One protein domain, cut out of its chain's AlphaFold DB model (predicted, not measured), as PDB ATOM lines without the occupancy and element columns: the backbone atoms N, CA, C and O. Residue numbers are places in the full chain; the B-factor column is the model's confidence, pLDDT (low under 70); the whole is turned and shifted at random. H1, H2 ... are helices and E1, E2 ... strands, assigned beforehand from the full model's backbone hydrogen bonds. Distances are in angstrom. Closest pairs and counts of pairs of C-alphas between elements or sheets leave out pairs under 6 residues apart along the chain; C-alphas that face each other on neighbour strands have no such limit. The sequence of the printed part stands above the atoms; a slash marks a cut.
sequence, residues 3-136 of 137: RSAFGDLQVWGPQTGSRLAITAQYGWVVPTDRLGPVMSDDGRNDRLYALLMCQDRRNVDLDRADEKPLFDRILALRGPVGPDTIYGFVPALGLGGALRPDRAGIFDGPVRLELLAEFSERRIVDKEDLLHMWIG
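Overview. This is residues 3 to 136 of the 137 residues of the protein "DUF1851 domain-containing protein" of Micromonospora sp. MW-13 (UniProt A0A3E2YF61). Two small antiparallel sheets sit toward opposite ends of the domain: a three-stranded sheet, E1 E2 E3, with H1 grazing it through residues 44 to 51, and a two-stranded hairpin, E4 and E5, with H3 near E5 and H4 near E4. The helices are scattered round the sheets and touch no other helix; after H4 the chain returns to the larger sheet, where residues 123 to 124 pair with E3 before H5. The printed part has 134 residues, with five named helices and five named strands in the order E1 E2 E3 H1 H2 H3 E4 E5 H4 H5. The larger sheet has the order E1, E2, E3, both sheets are antiparallel, and the class is mixed, helices and strands. The whole is compact, with a radius of gyration of the C-alphas of 15.7 A and spans of 46 by 31 by 30 A.

Arrangement. Along the printed part, E1, residues 9 to 13, and E2, residues 17 to 23, come first and form a hairpin over a tight link, antiparallel at 158 degrees; N 9 and O 22 are 2.9 A apart and N 11 and O 20 are 3.0 A apart, within hydrogen-bond range. E3, residues 28 to 31, forms a second hairpin with E2, antiparallel at 166 degrees, with N 30 and O 21 2.8 A apart, within hydrogen-bond range. These three strands are a meander, each the antiparallel neighbour of the one before; E1 and E3 are the edge strands. H1, residues 41 to 53, only grazes this sheet, and its closest C-alphas to E2 are those of Arg 44 and Gly 17, 7.5 A apart. H2, residues 57 to 60, is not on this sheet and is apart from H1. H3, residues 70 to 78, comes nearest to E5, residues 104 to 108, where the closest C-alphas, those of Ile 74 and Ala 104, are 6.7 A apart. E4, residues 85 to 89, and E5 form a hairpin over a long link, antiparallel at 140 degrees, with N 86 and O 107 2.9 A apart and N 105 and O 88 2.9 A apart, within hydrogen-bond range. H4, residues 109 to 119, follows E5 directly, and its closest C-alphas to E4 are those of Gly 109 and Thr 85, 4.6 A apart. Residues 123 to 124 pair with residues 28 to 29 of E3, parallel. H5, residues 127 to 135, is only just not on the larger sheet, with 4 pairs of C-alphas within 10 A; its closest C-alphas to E3 are those of Lys 127 and Val 30, 7.3 A apart. Every O i to N i+4 pair is within hydrogen-bond range in H1, H3, H4 and H5, while H2 is too short for such a pair and has its one O i to N i+3 pair within range.

Along the chain. E1 begins with C-alpha 9 at (159.740, 152.208, 180.137). E2, the longest strand, measures 18.1 A from first to last C-alpha, and E1 measures 13.0 A. H1, the longest helix, begins with C-alpha 41 at (148.144, 172.070, 182.761) and measures 18.5 A. H3 measures 12.0 A, E4 and E5 13.1 A each, and H4 15.4 A. H5 measures 12.2 A and ends with C-alpha 135 at (171.357, 153.162, 160.056); E3 and H2 are shorter.

Size, cuts and confidence. The two C-alphas farthest apart, those of Ser 40 and Asp 102, are 46.6 A apart. The printed part has no cut, and the one long link is residues 90 to 103, between E4 and E5. The mean pLDDT of the printed part is 79.4; 36 residues are under 70, among them residues 32 to 41, 54 to 60 and 130 to 136.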
ATOM      1  N   ARG A   3     154.670 151.235 179.686       86.75
ATOM      2  CA  ARG A   3     155.616 150.138 179.454       86.75
ATOM      3  C   ARG A   3     155.251 149.374 178.178       86.75
ATOM      4  O   ARG A   3     154.078 149.051 177.996       86.75
ATOM      5  N   SER A   4     156.235 149.054 177.335       87.88
ATOM      6  CA  SER A   4     156.051 148.187 176.159       87.88
ATOM      7  C   SER A   4     155.948 146.698 176.543       87.88
ATOM      8  O   SER A   4     156.247 146.304 177.673       87.88
ATOM      9  N   ALA A   5     155.562 145.840 175.591       90.00
ATOM     10  CA  ALA A   5     155.561 144.385 175.789       90.00
ATOM     11  C   ALA A   5     156.970 143.803 176.004       90.00
ATOM     12  O   ALA A   5     157.098 142.719 176.566       90.00
ATOM     13  N   PHE A   6     158.017 144.526 175.600       90.44
ATOM     14  CA  PHE A   6     159.422 144.160 175.800       90.44
ATOM     15  C   PHE A   6     160.032 144.782 177.063       90.44
ATOM     16  O   PHE A   6     161.203 144.554 177.359       90.44
ATOM     17  N   GLY A   7     159.245 145.532 177.840       88.38
ATOM     18  CA  GLY A   7     159.710 146.158 179.073       88.38
ATOM     19  C   GLY A   7     160.379 147.519 178.883       88.38
ATOM     20  O   GLY A   7     161.038 147.977 179.812       88.38
ATOM     21  N   ASP A   8     160.196 148.179 177.736       87.56
ATOM     22  CA  ASP A   8     160.673 149.553 177.564       87.56
ATOM     23  C   ASP A   8     159.805 150.501 178.374       87.56
ATOM     24  O   ASP A   8     158.579 150.494 178.241       87.56
ATOM     25  N   LEU A   9     160.433 151.308 179.221       86.38
ATOM     26  CA  LEU A   9     159.740 152.208 180.137       86.38
ATOM     27  C   LEU A   9     159.802 153.635 179.615       86.38
ATOM     28  O   LEU A   9     160.890 154.153 179.375       86.38
ATOM     29  N   GLN A  10     158.648 154.295 179.521       81.25
ATOM     30  CA  GLN A  10     158.567 155.740 179.295       81.25
ATOM     31  C   GLN A  10     158.168 156.437 180.596       81.25
ATOM     32  O   GLN A  10     157.064 156.253 181.134       81.25
ATOM     33  N   VAL A  11     159.089 157.255 181.110       78.38
ATOM     34  CA  VAL A  11     158.929 157.977 182.374       78.38
ATOM     35  C   VAL A  11     158.605 159.442 182.101       78.38
ATOM     36  O   VAL A  11     159.308 160.150 181.374       78.38
ATOM     37  N   TRP A  12     157.527 159.906 182.728       74.31
ATOM     38  CA  TRP A  12     157.018 161.266 182.601       74.31
ATOM     39  C   TRP A  12     157.161 162.016 183.922       74.31
ATOM     40  O   TRP A  12     156.695 161.537 184.957       74.31
ATOM     41  N   GLY A  13     157.766 163.203 183.877       71.62
ATOM     42  CA  GLY A  13     157.824 164.114 185.017       71.62
ATOM     43  C   GLY A  13     156.680 165.141 184.983       71.62
ATOM     44  O   GLY A  13     156.355 165.650 183.910       71.62
ATOM     45  N   PRO A  14     156.068 165.519 186.119       63.62
ATOM     46  CA  PRO A  14     154.954 166.477 186.141       63.62
ATOM     47  C   PRO A  14     155.312 167.874 185.611       63.62
ATOM     48  O   PRO A  14     154.599 168.428 184.785       63.62
ATOM     49  N   GLN A  15     156.462 168.422 186.006       62.28
ATOM     50  CA  GLN A  15     156.990 169.719 185.522       62.28
ATOM     51  C   GLN A  15     157.699 169.588 184.147       62.28
ATOM     52  O   GLN A  15     158.437 170.454 183.692       62.28
ATOM     53  N   THR A  16     157.580 168.387 183.591       60.69
ATOM     54  CA  THR A  16     158.613 167.597 182.942       60.69
ATOM     55  C   THR A  16     158.677 167.534 181.443       60.69
ATOM     56  O   THR A  16     159.702 167.746 180.796       60.69
ATOM     57  N   GLY A  17     157.571 167.005 180.941       64.44
ATOM     58  CA  GLY A  17     157.633 166.154 179.772       64.44
ATOM     59  C   GLY A  17     158.094 164.718 180.059       64.44
ATOM     60  O   GLY A  17     158.562 164.377 181.154       64.44
ATOM     61  N   SER A  18     157.989 163.895 179.012       63.25
ATOM     62  CA  SER A  18     158.669 162.608 178.878       63.25
ATOM     63  C   SER A  18     160.151 162.915 178.859       63.25
ATOM     64  O   SER A  18     160.608 163.599 177.944       63.25
ATOM     65  N   ARG A  19     160.870 162.484 179.892       67.44
ATOM     66  CA  ARG A  19     162.292 162.812 180.053       67.44
ATOM     67  C   ARG A  19     163.211 161.635 179.797       67.44
ATOM     68  O   ARG A  19     164.384 161.852 179.509       67.44
ATOM     69  N   LEU A  20     162.699 160.415 179.920       75.44
ATOM     70  CA  LEU A  20     163.530 159.225 179.925       75.44
ATOM     71  C   LEU A  20     162.791 158.047 179.304       75.44
ATOM     72  O   LEU A  20     161.684 157.713 179.739       75.44
ATOM     73  N   ALA A  21     163.434 157.415 178.328       80.50
ATOM     74  CA  ALA A  21     163.103 156.071 177.895       80.50
ATOM     75  C   ALA A  21     164.177 155.106 178.415       80.50
ATOM     76  O   ALA A  21     165.367 155.406 178.349       80.50
ATOM     77  N   ILE A  22     163.766 153.966 178.965       83.62
ATOM     78  CA  ILE A  22     164.682 152.907 179.402       83.62
ATOM     79  C   ILE A  22     164.398 151.681 178.550       83.62
ATOM     80  O   ILE A  22     163.307 151.123 178.640       83.62
ATOM     81  N   THR A  23     165.384 151.252 177.770       86.00
ATOM     82  CA  THR A  23     165.314 150.040 176.947       86.00
ATOM     83  C   THR A  23     166.056 148.929 177.676       86.00
ATOM     84  O   THR A  23     167.223 148.626 177.412       86.00
ATOM     85  N   ALA A  24     165.380 148.349 178.670       83.31
ATOM     86  CA  ALA A  24     166.003 147.464 179.654       83.31
ATOM     87  C   ALA A  24     166.644 146.215 179.030       83.31
ATOM     88  O   ALA A  24     167.650 145.728 179.538       83.31
ATOM     89  N   GLN A  25     166.114 145.718 177.905       83.69
ATOM     90  CA  GLN A  25     166.663 144.541 177.221       83.69
ATOM     91  C   GLN A  25     168.120 144.735 176.775       83.69
ATOM     92  O   GLN A  25     168.862 143.752 176.724       83.69
ATOM     93  N   TYR A  26     168.530 145.978 176.497       84.75
ATOM     94  CA  TYR A  26     169.899 146.343 176.122       84.75
ATOM     95  C   TYR A  26     170.664 147.096 177.223       84.75
ATOM     96  O   TYR A  26     171.834 147.411 177.026       84.75
ATOM     97  N   GLY A  27     170.028 147.396 178.361       85.44
ATOM     98  CA  GLY A  27     170.625 148.221 179.416       85.44
ATOM     99  C   GLY A  27     170.738 149.707 179.048       85.44
ATOM    100  O   GLY A  27     171.568 150.422 179.607       85.44
ATOM    101  N   TRP A  28     169.938 150.197 178.096       87.69
ATOM    102  CA  TRP A  28     170.044 151.584 177.635       87.69
ATOM    103  C   TRP A  28     169.135 152.528 178.404       87.69
ATOM    104  O   TRP A  28     167.978 152.222 178.699       87.69
ATOM    105  N   VAL A  29     169.668 153.714 178.662       86.31
ATOM    106  CA  VAL A  29     168.956 154.866 179.193       86.31
ATOM    107  C   VAL A  29     169.035 155.951 178.130       86.31
ATOM    108  O   VAL A  29     170.119 156.425 177.814       86.31
ATOM    109  N   VAL A  30     167.890 156.321 177.566       82.06
ATOM    110  CA  VAL A  30     167.788 157.279 176.464       82.06
ATOM    111  C   VAL A  30     167.145 158.560 176.996       82.06
ATOM    112  O   VAL A  30     165.925 158.594 177.233       82.06
ATOM    113  N   PRO A  31     167.933 159.625 177.220       78.25
ATOM    114  CA  PRO A  31     167.396 160.932 177.552       78.25
ATOM    115  C   PRO A  31     166.543 161.437 176.390       78.25
ATOM    116  O   PRO A  31     166.925 161.368 175.222       78.25
ATOM    117  N   THR A  32     165.349 161.944 176.685       67.44
ATOM    118  CA  THR A  32     164.552 162.614 175.656       67.44
ATOM    119  C   THR A  32     164.899 164.100 175.677       67.44
ATOM    120  O   THR A  32     164.328 164.854 176.462       67.44
ATOM    121  N   ASP A  33     165.822 164.517 174.807       56.06
ATOM    122  CA  ASP A  33     166.333 165.896 174.676       56.06
ATOM    123  C   ASP A  33     165.316 166.881 174.081       56.06
ATOM    124  O   ASP A  33     165.522 167.570 173.082       56.06
ATOM    125  N   ARG A  34     164.146 166.972 174.703       54.22
ATOM    126  CA  ARG A  34     163.188 168.032 174.423       54.22
ATOM    127  C   ARG A  34     162.978 168.827 175.693       54.22
ATOM    128  O   ARG A  34     161.977 168.640 176.383       54.22
ATOM    129  N   LEU A  35     163.893 169.765 175.944       49.69
ATOM    130  CA  LEU A  35     163.593 170.975 176.710       49.69
ATOM    131  C   LEU A  35     162.486 171.732 175.961       49.69
ATOM    132  O   LEU A  35     162.730 172.614 175.146       49.69
ATOM    133  N   GLY A  36     161.244 171.298 176.163       55.44
ATOM    134  CA  GLY A  36     160.080 172.080 175.788       55.44
ATOM    135  C   GLY A  36     159.898 173.227 176.783       55.44
ATOM    136  O   GLY A  36     160.354 173.115 177.923       55.44
ATOM    137  N   PRO A  37     159.216 174.313 176.389       58.12
ATOM    138  CA  PRO A  37     158.815 175.344 177.338       58.12
ATOM    139  C   PRO A  37     158.004 174.728 178.488       58.12
ATOM    140  O   PRO A  37     157.324 173.714 178.301       58.12
ATOM    141  N   VAL A  38     158.071 175.344 179.675       61.34
ATOM    142  CA  VAL A  38     157.226 174.978 180.823       61.34
ATOM    143  C   VAL A  38     155.768 174.981 180.359       61.34
ATOM    144  O   VAL A  38     155.280 175.990 179.854       61.34
ATOM    145  N   MET A  39     155.097 173.834 180.468       63.91
ATOM    146  CA  MET A  39     153.758 173.654 179.907       63.91
ATOM    147  C   MET A  39     152.677 174.009 180.928       63.91
ATOM    148  O   MET A  39     152.786 173.647 182.104       63.91
ATOM    149  N   SER A  40     151.617 174.671 180.459       68.81
ATOM    150  CA  SER A  40     150.357 174.793 181.195       68.81
ATOM    151  C   SER A  40     149.731 173.416 181.424       68.81
ATOM    152  O   SER A  40     150.040 172.460 180.711       68.81
ATOM    153  N   ASP A  41     148.839 173.313 182.407       68.38
ATOM    154  CA  ASP A  41     148.144 172.070 182.761       68.38
ATOM    155  C   ASP A  41     147.466 171.399 181.552       68.38
ATOM    156  O   ASP A  41     147.653 170.197 181.348       68.38
ATOM    157  N   ASP A  42     146.801 172.174 180.692       70.19
ATOM    158  CA  ASP A  42     146.170 171.671 179.463       70.19
ATOM    159  C   ASP A  42     147.203 171.134 178.460       70.19
ATOM    160  O   ASP A  42     147.086 170.012 177.965       70.19
ATOM    161  N   GLY A  43     148.303 171.869 178.252       71.69
ATOM    162  CA  GLY A  43     149.390 171.433 177.376       71.69
ATOM    163  C   GLY A  43     150.102 170.163 177.864       71.69
ATOM    164  O   GLY A  43     150.700 169.443 177.059       71.69
ATOM    165  N   ARG A  44     150.033 169.849 179.168       72.50
ATOM    166  CA  ARG A  44     150.560 168.590 179.724       72.50
ATOM    167  C   ARG A  44     149.695 167.398 179.335       72.50
ATOM    168  O   ARG A  44     150.246 166.379 178.915       72.50
ATOM    169  N   ASN A  45     148.375 167.526 179.461       75.81
ATOM    170  CA  ASN A  45     147.442 166.465 179.090       75.81
ATOM    171  C   ASN A  45     147.522 166.174 177.593       75.81
ATOM    172  O   ASN A  45     147.708 165.019 177.220       75.81
ATOM    173  N   ASP A  46     147.506 167.204 176.750       76.44
ATOM    174  CA  ASP A  46     147.595 167.041 175.294       76.44
ATOM    175  C   ASP A  46     148.863 166.301 174.869       76.44
ATOM    176  O   ASP A  46     148.835 165.434 173.998       76.44
ATOM    177  N   ARG A  47     149.994 166.587 175.522       71.81
ATOM    178  CA  ARG A  47     151.267 165.935 175.212       71.81
ATOM    179  C   ARG A  47     151.343 164.500 175.732       71.81
ATOM    180  O   ARG A  47     151.962 163.663 175.076       71.81
ATOM    181  N   LEU A  48     150.717 164.207 176.871       74.56
ATOM    182  CA  LEU A  48     150.555 162.836 177.357       74.56
ATOM    183  C   LEU A  48     149.652 162.028 176.415       74.56
ATOM    184  O   LEU A  48     150.016 160.918 176.034       74.56
ATOM    185  N   TYR A  49     148.522 162.599 175.991       76.62
ATOM    186  CA  TYR A  49     147.637 161.983 175.006       76.62
ATOM    187  C   TYR A  49     148.359 161.759 173.682       76.62
ATOM    188  O   TYR A  49     148.331 160.648 173.169       76.62
ATOM    189  N   ALA A  50     149.081 162.754 173.166       75.44
ATOM    190  CA  ALA A  50     149.878 162.603 171.955       75.44
ATOM    191  C   ALA A  50     150.938 161.503 172.102       75.44
ATOM    192  O   ALA A  50     151.111 160.705 171.190       75.44
ATOM    193  N   LEU A  51     151.623 161.406 173.248       72.88
ATOM    194  CA  LEU A  51     152.593 160.335 173.489       72.88
ATOM    195  C   LEU A  51     151.926 158.959 173.415       72.88
ATOM    196  O   LEU A  51     152.444 158.087 172.729       72.88
ATOM    197  N   LEU A  52     150.790 158.779 174.093       73.44
ATOM    198  CA  LEU A  52     150.068 157.506 174.143       73.44
ATOM    199  C   LEU A  52     149.428 157.141 172.795       73.44
ATOM    200  O   LEU A  52     149.467 155.981 172.401       73.44
ATOM    201  N   MET A  53     148.860 158.118 172.085       75.00
ATOM    202  CA  MET A  53     148.156 157.912 170.814       75.00
ATOM    203  C   MET A  53     149.107 157.764 169.621       75.00
ATOM    204  O   MET A  53     148.775 157.077 168.661       75.00
ATOM    205  N   CYS A  54     150.292 158.378 169.668       67.12
ATOM    206  CA  CYS A  54     151.288 158.288 168.597       67.12
ATOM    207  C   CYS A  54     152.257 157.102 168.758       67.12
ATOM    208  O   CYS A  54     153.261 157.046 168.044       67.12
ATOM    209  N   GLN A  55     152.002 156.167 169.685       67.00
ATOM    210  CA  GLN A  55     152.762 154.915 169.740       67.00
ATOM    211  C   GLN A  55     152.403 154.054 168.517       67.00
ATOM    212  O   GLN A  55     151.384 153.366 168.496       67.00
ATOM    213  N   ASP A  56     153.237 154.101 167.481       67.00
ATOM    214  CA  ASP A  56     153.173 153.174 166.348       67.00
ATOM    215  C   ASP A  56     153.831 151.845 166.748       67.00
ATOM    216  O   ASP A  56     154.889 151.848 167.377       67.00
ATOM    217  N   ARG A  57     153.236 150.711 166.348       66.50
ATOM    218  CA  ARG A  57     153.795 149.365 166.569       66.50
ATOM    219  C   ARG A  57     155.236 149.254 166.071       66.50
ATOM    220  O   ARG A  57     156.041 148.641 166.754       66.50
ATOM    221  N   ARG A  58     155.574 149.906 164.955       63.75
ATOM    222  CA  ARG A  58     156.941 149.931 164.400       63.75
ATOM    223  C   ARG A  58     157.950 150.636 165.308       63.75
ATOM    224  O   ARG A  58     159.125 150.314 165.290       63.75
ATOM    225  N   ASN A  59     157.493 151.589 166.119       65.50
ATOM    226  CA  ASN A  59     158.363 152.354 167.013       65.50
ATOM    227  C   ASN A  59     158.576 151.668 168.373       65.50
ATOM    228  O   ASN A  59     159.393 152.138 169.161       65.50
ATOM    229  N   VAL A  60     157.811 150.612 168.675       69.88
ATOM    230  CA  VAL A  60     157.876 149.863 169.945       69.88
ATOM    231  C   VAL A  60     158.253 148.392 169.752       69.88
ATOM    232  O   VAL A  60     158.325 147.653 170.735       69.88
ATOM    233  N   ASP A  61     158.446 147.957 168.505       78.56
ATOM    234  CA  ASP A  61     158.978 146.637 168.182       78.56
ATOM    235  C   ASP A  61     160.513 146.666 168.168       78.56
ATOM    236  O   ASP A  61     161.146 147.713 168.020       78.56
ATOM    237  N   LEU A  62     161.113 145.495 168.353       73.88
ATOM    238  CA  LEU A  62     162.551 145.300 168.264       73.88
ATOM    239  C   LEU A  62     162.879 144.785 166.862       73.88
ATOM    240  O   LEU A  62     162.993 143.576 166.647       73.88
ATOM    241  N   ASP A  63     163.003 145.698 165.903       62.97
ATOM    242  CA  ASP A  63     163.317 145.329 164.526       62.97
ATOM    243  C   ASP A  63     164.794 144.918 164.384       62.97
ATOM    244  O   ASP A  63     165.706 145.507 164.973       62.97
ATOM    245  N   ARG A  64     165.042 143.868 163.592       56.59
ATOM    246  CA  ARG A  64     166.378 143.472 163.124       56.59
ATOM    247  C   ARG A  64     166.458 143.664 161.610       56.59
ATOM    248  O   ARG A  64     165.441 143.776 160.936       56.59
ATOM    249  N   ALA A  65     167.680 143.599 161.088       46.03
ATOM    250  CA  ALA A  65     168.074 143.695 159.678       46.03
ATOM    251  C   ALA A  65     167.316 142.806 158.656       46.03
ATOM    252  O   ALA A  65     167.616 142.883 157.469       46.03
ATOM    253  N   ASP A  66     166.373 141.947 159.070       54.00
ATOM    254  CA  ASP A  66     165.484 141.201 158.165       54.00
ATOM    255  C   ASP A  66     164.155 141.929 157.867       54.00
ATOM    256  O   ASP A  66     163.298 141.351 157.195       54.00
ATOM    257  N   GLU A  67     163.997 143.170 158.358       60.09
ATOM    258  CA  GLU A  67     162.854 144.085 158.156       60.09
ATOM    259  C   GLU A  67     161.488 143.507 158.573       60.09
ATOM    260  O   GLU A  67     160.433 143.986 158.145       60.09
ATOM    261  N   LYS A  68     161.468 142.452 159.400       70.69
ATOM    262  CA  LYS A  68     160.228 141.784 159.814       70.69
ATOM    263  C   LYS A  68     159.899 142.065 161.281       70.69
ATOM    264  O   LYS A  68     160.729 141.740 162.131       70.69
ATOM    265  N   PRO A  69     158.658 142.502 161.591       76.25
ATOM    266  CA  PRO A  69     158.212 142.737 162.961       76.25
ATOM    267  C   PRO A  69     158.432 141.511 163.849       76.25
ATOM    268  O   PRO A  69     158.000 140.391 163.531       76.25
ATOM    269  N   LEU A  70     159.123 141.705 164.968       85.38
ATOM    270  CA  LEU A  70     159.466 140.637 165.897       85.38
ATOM    271  C   LEU A  70     158.297 140.315 166.830       85.38
ATOM    272  O   LEU A  70     158.082 139.145 167.167       85.38
ATOM    273  N   PHE A  71     157.517 141.328 167.202       88.81
ATOM    274  CA  PHE A  71     156.397 141.209 168.122       88.81
ATOM    275  C   PHE A  71     155.376 140.175 167.652       88.81
ATOM    276  O   PHE A  71     155.053 139.261 168.407       88.81
ATOM    277  N   ASP A  72     154.913 140.255 166.402       89.62
ATOM    278  CA  ASP A  72     153.891 139.336 165.880       89.62
ATOM    279  C   ASP A  72     154.380 137.882 165.866       89.62
ATOM    280  O   ASP A  72     153.626 136.948 166.148       89.62
ATOM    281  N   ARG A  73     155.673 137.678 165.602       90.44
ATOM    282  CA  ARG A  73     156.296 136.348 165.591       90.44
ATOM    283  C   ARG A  73     156.401 135.774 167.000       90.44
ATOM    284  O   ARG A  73     156.153 134.587 167.196       90.44
ATOM    285  N   ILE A  74     156.769 136.599 167.978       93.19
ATOM    286  CA  ILE A  74     156.826 136.187 169.385       93.19
ATOM    287  C   ILE A  74     155.415 135.925 169.913       93.19
ATOM    288  O   ILE A  74     155.196 134.897 170.549       93.19
ATOM    289  N   LEU A  75     154.457 136.795 169.592       93.88
ATOM    290  CA  LEU A  75     153.053 136.640 169.956       93.88
ATOM    291  C   LEU A  75     152.492 135.311 169.440       93.88
ATOM    292  O   LEU A  75     151.869 134.577 170.204       93.88
ATOM    293  N   ALA A  76     152.774 134.958 168.183       93.94
ATOM    294  CA  ALA A  76     152.354 133.685 167.600       93.94
ATOM    295  C   ALA A  76     152.974 132.458 168.298       93.94
ATOM    296  O   ALA A  76     152.328 131.419 168.398       93.94
ATOM    297  N   LEU A  77     154.217 132.560 168.784       94.56
ATOM    298  CA  LEU A  77     154.940 131.444 169.409       94.56
ATOM    299  C   LEU A  77     154.689 131.300 170.915       94.56
ATOM    300  O   LEU A  77     154.767 130.192 171.444       94.56
ATOM    301  N   ARG A  78     154.482 132.412 171.623       95.25
ATOM    302  CA  ARG A  78     154.446 132.466 173.094       95.25
ATOM    303  C   ARG A  78     153.087 132.861 173.657       95.25
ATOM    304  O   ARG A  78     152.865 132.659 174.845       95.25
ATOM    305  N   GLY A  79     152.186 133.380 172.825       95.62
ATOM    306  CA  GLY A  79     150.941 133.988 173.281       95.62
ATOM    307  C   GLY A  79     151.164 135.385 173.870       95.62
ATOM    308  O   GLY A  79     152.307 135.845 173.956       95.62
ATOM    309  N   PRO A  80     150.082 136.096 174.225       96.00
ATOM    310  CA  PRO A  80     150.149 137.472 174.704       96.00
ATOM    311  C   PRO A  80     150.769 137.566 176.101       96.00
ATOM    312  O   PRO A  80     150.612 136.670 176.928       96.00
ATOM    313  N   VAL A  81     151.418 138.695 176.383       95.56
ATOM    314  CA  VAL A  81     151.790 139.069 177.754       95.56
ATOM    315  C   VAL A  81     150.567 139.588 178.515       95.56
ATOM    316  O   VAL A  81     149.721 140.286 177.957       95.56
ATOM    317  N   GLY A  82     150.483 139.258 179.801       94.62
ATOM    318  CA  GLY A  82     149.570 139.889 180.748       94.62
ATOM    319  C   GLY A  82     150.105 141.220 181.307       94.62
ATOM    320  O   GLY A  82     151.249 141.591 181.024       94.62
ATOM    321  N   PRO A  83     149.304 141.916 182.138       91.31
ATOM    322  CA  PRO A  83     149.628 143.243 182.675       91.31
ATOM    323  C   PRO A  83     150.976 143.311 183.397       91.31
ATOM    324  O   PRO A  83     151.736 144.256 183.196       91.31
ATOM    325  N   ASP A  84     151.307 142.269 184.159       94.38
ATOM    326  CA  ASP A  84     152.520 142.233 184.981       94.38
ATOM    327  C   ASP A  84     153.686 141.515 184.298       94.38
ATOM    328  O   ASP A  84     154.808 141.540 184.790       94.38
ATOM    329  N   THR A  85     153.474 140.936 183.115       96.38
ATOM    330  CA  THR A  85     154.499 140.152 182.406       96.38
ATOM    331  C   THR A  85     155.071 140.884 181.196       96.38
ATOM    332  O   THR A  85     154.414 141.766 180.646       96.38
ATOM    333  N   ILE A  86     156.276 140.513 180.764       95.44
ATOM    334  CA  ILE A  86     156.930 141.012 179.542       95.44
ATOM    335  C   ILE A  86     157.525 139.877 178.721       95.44
ATOM    336  O   ILE A  86     157.838 138.809 179.249       95.44
ATOM    337  N   TYR A  87     157.770 140.144 177.444       95.00
ATOM    338  CA  TYR A  87     158.706 139.364 176.658       95.00
ATOM    339  C   TYR A  87     160.142 139.711 177.052       95.00
ATOM    340  O   TYR A  87     160.513 140.878 177.174       95.00
ATOM    341  N   GLY A  88     160.972 138.689 177.228       93.31
ATOM    342  CA  GLY A  88     162.403 138.831 177.484       93.31
ATOM    343  C   GLY A  88     163.210 137.768 176.755       93.31
ATOM    344  O   GLY A  88     162.675 136.730 176.370       93.31
ATOM    345  N   PHE A  89     164.504 138.020 176.568       92.56
ATOM    346  CA  PHE A  89     165.408 137.109 175.860       92.56
ATOM    347  C   PHE A  89     166.323 136.353 176.823       92.56
ATOM    348  O   PHE A  89     166.732 136.890 177.860       92.56
ATOM    349  N   VAL A  90     166.667 135.110 176.481       90.75
ATOM    350  CA  VAL A  90     167.661 134.317 177.221       90.75
ATOM    351  C   VAL A  90     168.767 133.819 176.275       90.75
ATOM    352  O   VAL A  90     168.483 133.006 175.386       90.75
ATOM    353  N   PRO A  91     170.030 134.256 176.465       89.62
ATOM    354  CA  PRO A  91     170.480 135.332 177.366       89.62
ATOM    355  C   PRO A  91     169.820 136.689 177.059       89.62
ATOM    356  O   PRO A  91     169.252 136.870 175.983       89.62
ATOM    357  N   ALA A  92     169.878 137.643 177.996       88.25
ATOM    358  CA  ALA A  92     169.418 139.013 177.744       88.25
ATOM    359  C   ALA A  92     170.195 139.650 176.580       88.25
ATOM    360  O   ALA A  92     171.374 139.344 176.407       88.25
ATOM    361  N   LEU A  93     169.576 140.545 175.801       88.12
ATOM    362  CA  LEU A  93     170.226 141.126 174.614       88.12
ATOM    363  C   LEU A  93     171.493 141.914 174.982       88.12
ATOM    364  O   LEU A  93     172.537 141.696 174.374       88.12
ATOM    365  N   GLY A  94     171.442 142.723 176.045       84.25
ATOM    366  CA  GLY A  94     172.607 143.425 176.600       84.25
ATOM    367  C   GLY A  94     173.711 142.509 177.147       84.25
ATOM    368  O   GLY A  94     174.817 142.969 177.395       84.25
ATOM    369  N   LEU A  95     173.442 141.207 177.296       86.88
ATOM    370  CA  LEU A  95     174.401 140.178 177.717       86.88
ATOM    371  C   LEU A  95     174.799 139.244 176.558       86.88
ATOM    372  O   LEU A  95     175.169 138.093 176.779       86.88
ATOM    373  N   GLY A  96     174.679 139.710 175.311       86.31
ATOM    374  CA  GLY A  96     175.013 138.929 174.113       86.31
ATOM    375  C   GLY A  96     173.898 137.992 173.637       86.31
ATOM    376  O   GLY A  96     174.133 137.100 172.822       86.31
ATOM    377  N   GLY A  97     172.676 138.176 174.137       88.19
ATOM    378  CA  GLY A  97     171.491 137.460 173.681       88.19
ATOM    379  C   GLY A  97     171.184 137.702 172.205       88.19
ATOM    380  O   GLY A  97     171.399 138.783 171.660       88.19
ATOM    381  N   ALA A  98     170.627 136.689 171.544       87.75
ATOM    382  CA  ALA A  98     170.225 136.808 170.151       87.75
ATOM    383  C   ALA A  98     168.794 137.351 170.037       87.75
ATOM    384  O   ALA A  98     167.856 136.738 170.547       87.75
ATOM    385  N   LEU A  99     168.624 138.439 169.279       86.94
ATOM    386  CA  LEU A  99     167.315 138.975 168.906       86.94
ATOM    387  C   LEU A  99     166.632 138.030 167.904       86.94
ATOM    388  O   LEU A  99     166.845 138.122 166.692       86.94
ATOM    389  N   ARG A 100     165.919 137.029 168.432       88.19
ATOM    390  CA  ARG A 100     165.238 135.967 167.679       88.19
ATOM    391  C   ARG A 100     163.943 135.549 168.385       88.19
ATOM    392  O   ARG A 100     163.972 135.393 169.606       88.19
ATOM    393  N   PRO A 101     162.853 135.251 167.655       89.81
ATOM    394  CA  PRO A 101     161.585 134.879 168.282       89.81
ATOM    395  C   PRO A 101     161.674 133.631 169.170       89.81
ATOM    396  O   PRO A 101     161.080 133.588 170.243       89.81
ATOM    397  N   ASP A 102     162.456 132.626 168.760       91.19
ATOM    398  CA  ASP A 102     162.619 131.369 169.503       91.19
ATOM    399  C   ASP A 102     163.324 131.547 170.858       91.19
ATOM    400  O   ASP A 102     163.156 130.725 171.761       91.19
ATOM    401  N   ARG A 103     164.064 132.651 171.023       93.31
ATOM    402  CA  ARG A 103     164.788 133.010 172.250       93.31
ATOM    403  C   ARG A 103     163.990 133.897 173.197       93.31
ATOM    404  O   ARG A 103     164.458 134.142 174.309       93.31
ATOM    405  N   ALA A 104     162.811 134.351 172.779       93.81
ATOM    406  CA  ALA A 104     161.908 135.104 173.629       93.81
ATOM    407  C   ALA A 104     161.093 134.167 174.532       93.81
ATOM    408  O   ALA A 104     160.651 133.096 174.102       93.81
ATOM    409  N   GLY A 105     160.864 134.589 175.771       94.62
ATOM    410  CA  GLY A 105     159.959 133.965 176.735       94.62
ATOM    411  C   GLY A 105     159.123 135.019 177.458       94.62
ATOM    412  O   GLY A 105     159.413 136.210 177.348       94.62
ATOM    413  N   ILE A 106     158.092 134.580 178.179       97.19
ATOM    414  CA  ILE A 106     157.269 135.445 179.033       97.19
ATOM    415  C   ILE A 106     157.836 135.392 180.450       97.19
ATOM    416  O   ILE A 106     158.050 134.309 180.992       97.19
ATOM    417  N   PHE A 107     158.077 136.560 181.036       96.38
ATOM    418  CA  PHE A 107     158.648 136.713 182.370       96.38
ATOM    419  C   PHE A 107     157.808 137.665 183.206       96.38
ATOM    420  O   PHE A 107     157.149 138.550 182.660       96.38
ATOM    421  N   ASP A 108     157.889 137.520 184.526       96.94
ATOM    422  CA  ASP A 108     157.464 138.570 185.446       96.94
ATOM    423  C   ASP A 108     158.244 139.858 185.143       96.94
ATOM    424  O   ASP A 108     159.474 139.850 185.039       96.94
ATOM    425  N   GLY A 109     157.515 140.945 184.909       93.31
ATOM    426  CA  GLY A 109     158.063 142.221 184.475       93.31
ATOM    427  C   GLY A 109     158.986 142.839 185.520       93.31
ATOM    428  O   GLY A 109     160.156 143.049 185.200       93.31
ATOM    429  N   PRO A 110     158.494 143.132 186.739       92.75
ATOM    430  CA  PRO A 110     159.316 143.673 187.819       92.75
ATOM    431  C   PRO A 110     160.595 142.867 188.063       92.75
ATOM    432  O   PRO A 110     161.686 143.423 187.947       92.75
ATOM    433  N   VAL A 111     160.481 141.550 188.266       94.19
ATOM    434  CA  VAL A 111     161.635 140.674 188.527       94.19
ATOM    435  C   VAL A 111     162.623 140.708 187.364       94.19
ATOM    436  O   VAL A 111     163.834 140.807 187.562       94.19
ATOM    437  N   ARG A 112     162.136 140.646 186.119       92.38
ATOM    438  CA  ARG A 112     163.019 140.670 184.950       92.38
ATOM    439  C   ARG A 112     163.766 141.994 184.824       92.38
ATOM    440  O   ARG A 112     164.939 141.984 184.455       92.38
ATOM    441  N   LEU A 113     163.102 143.114 185.091       90.81
ATOM    442  CA  LEU A 113     163.709 144.441 185.028       90.81
ATOM    443  C   LEU A 113     164.724 144.652 186.156       90.81
ATOM    444  O   LEU A 113     165.783 145.217 185.899       90.81
ATOM    445  N   GLU A 114     164.448 144.151 187.361       91.38
ATOM    446  CA  GLU A 114     165.395 144.156 188.483       91.38
ATOM    447  C   GLU A 114     166.659 143.356 188.153       91.38
ATOM    448  O   GLU A 114     167.765 143.883 188.269       91.38
ATOM    449  N   LEU A 115     166.503 142.137 187.628       91.25
ATOM    450  CA  LEU A 115     167.632 141.316 187.183       91.25
ATOM    451  C   LEU A 115     168.453 142.020 186.098       91.25
ATOM    452  O   LEU A 115     169.680 142.046 186.151       91.25
ATOM    453  N   LEU A 116     167.797 142.613 185.098       90.50
ATOM    454  CA  LEU A 116     168.505 143.366 184.064       90.50
ATOM    455  C   LEU A 116     169.237 144.566 184.665       90.50
ATOM    456  O   LEU A 116     170.383 144.812 184.302       90.50
ATOM    457  N   ALA A 117     168.632 145.285 185.606       88.06
ATOM    458  CA  ALA A 117     169.290 146.398 186.272       88.06
ATOM    459  C   ALA A 117     170.529 145.947 187.066       88.06
ATOM    460  O   ALA A 117     171.526 146.663 187.074       88.06
ATOM    461  N   GLU A 118     170.493 144.789 187.719       89.31
ATOM    462  CA  GLU A 118     171.627 144.271 188.489       89.31
ATOM    463  C   GLU A 118     172.771 143.765 187.599       89.31
ATOM    464  O   GLU A 118     173.936 144.041 187.882       89.31
ATOM    465  N   PHE A 119     172.446 143.058 186.513       85.75
ATOM    466  CA  PHE A 119     173.438 142.307 185.737       85.75
ATOM    467  C   PHE A 119     173.832 142.933 184.397       85.75
ATOM    468  O   PHE A 119     174.852 142.533 183.838       85.75
ATOM    469  N   SER A 120     173.058 143.873 183.848       83.38
ATOM    470  CA  SER A 120     173.411 144.543 182.588       83.38
ATOM    471  C   SER A 120     174.206 145.826 182.819       83.38
ATOM    472  O   SER A 120     173.981 146.571 183.775       83.38
ATOM    473  N   GLU A 121     175.139 146.105 181.908       84.88
ATOM    474  CA  GLU A 121     175.799 147.404 181.862       84.88
ATOM    475  C   GLU A 121     174.768 148.477 181.498       84.88
ATOM    476  O   GLU A 121     174.066 148.367 180.490       84.88
ATOM    477  N   ARG A 122     174.687 149.530 182.316       87.12
ATOM    478  CA  ARG A 122     173.817 150.671 182.036       87.12
ATOM    479  C   ARG A 122     174.564 151.672 181.173       87.12
ATOM    480  O   ARG A 122     175.578 152.214 181.607       87.12
ATOM    481  N   ARG A 123     174.040 151.949 179.983       86.75
ATOM    482  CA  ARG A 123     174.634 152.905 179.043       86.75
ATOM    483  C   ARG A 123     173.652 154.036 178.792       86.75
ATOM    484  O   ARG A 123     172.493 153.782 178.469       86.75
ATOM    485  N   ILE A 124     174.111 155.271 178.963       86.25
ATOM    486  CA  ILE A 124     173.381 156.430 178.451       86.25
ATOM    487  C   ILE A 124     173.639 156.451 176.948       86.25
ATOM    488  O   ILE A 124     174.795 156.380 176.535       86.25
ATOM    489  N   VAL A 125     172.569 156.444 176.162       84.31
ATOM    490  CA  VAL A 125     172.634 156.408 174.700       84.31
ATOM    491  C   VAL A 125     171.881 157.618 174.184       84.31
ATOM    492  O   VAL A 125     170.674 157.742 174.418       84.31
ATOM    493  N   ASP A 126     172.593 158.502 173.495       81.25
ATOM    494  CA  ASP A 126     171.987 159.700 172.938       81.25
ATOM    495  C   ASP A 126     171.264 159.371 171.629       81.25
ATOM    496  O   ASP A 126     171.420 158.312 171.014       81.25
ATOM    497  N   LYS A 127     170.403 160.285 171.180       67.81
ATOM    498  CA  LYS A 127     169.585 160.047 169.983       67.81
ATOM    499  C   LYS A 127     170.433 159.858 168.717       67.81
ATOM    500  O   LYS A 127     170.017 159.148 167.805       67.81
ATOM    501  N   GLU A 128     171.593 160.498 168.657       70.44
ATOM    502  CA  GLU A 128     172.556 160.369 167.560       70.44
ATOM    503  C   GLU A 128     173.173 158.967 167.537       70.44
ATOM    504  O   GLU A 128     173.205 158.337 166.480       70.44
ATOM    505  N   ASP A 129     173.525 158.424 168.705       73.94
ATOM    506  CA  ASP A 129     173.986 157.040 168.841       73.94
ATOM    507  C   ASP A 129     172.906 156.055 168.387       73.94
ATOM    508  O   ASP A 129     173.188 155.139 167.615       73.94
ATOM    509  N   LEU A 130     171.646 156.275 168.785       68.88
ATOM    510  CA  LEU A 130     170.526 155.458 168.309       68.88
ATOM    511  C   LEU A 130     170.406 155.510 166.784       68.88
ATOM    512  O   LEU A 130     170.270 154.469 166.152       68.88
ATOM    513  N   LEU A 131     170.493 156.691 166.167       65.44
ATOM    514  CA  LEU A 131     170.447 156.808 164.708       65.44
ATOM    515  C   LEU A 131     171.594 156.035 164.048       65.44
ATOM    516  O   LEU A 131     171.358 155.297 163.097       65.44
ATOM    517  N   HIS A 132     172.816 156.127 164.568       64.19
ATOM    518  CA  HIS A 132     173.944 155.356 164.045       64.19
ATOM    519  C   HIS A 132     173.760 153.843 164.198       64.19
ATOM    520  O   HIS A 132     174.125 153.092 163.296       64.19
ATOM    521  N   MET A 133     173.146 153.388 165.289       65.88
ATOM    522  CA  MET A 133     172.841 151.971 165.512       65.88
ATOM    523  C   MET A 133     171.707 151.452 164.619       65.88
ATOM    524  O   MET A 133     171.692 150.270 164.288       65.88
ATOM    525  N   TRP A 134     170.778 152.322 164.219       56.66
ATOM    526  CA  TRP A 134     169.657 151.980 163.338       56.66
ATOM    527  C   TRP A 134     170.011 152.068 161.845       56.66
ATOM    528  O   TRP A 134     169.436 151.335 161.046       56.66
ATOM    529  N   ILE A 135     170.941 152.949 161.458       48.44
ATOM    530  CA  ILE A 135     171.357 153.162 160.056       48.44
ATOM    531  C   ILE A 135     172.628 152.350 159.717       48.44
ATOM    532  O   ILE A 135     172.952 152.153 158.549       48.44
ATOM    533  N   GLY A 136     173.362 151.870 160.726       43.84
ATOM    534  CA  GLY A 136     174.586 151.080 160.582       43.84
ATOM    535  C   GLY A 136     174.365 149.564 160.641       43.84
ATOM    536  O   GLY A 136     174.812 148.920 161.591       43.84
TER     537      GLY A 136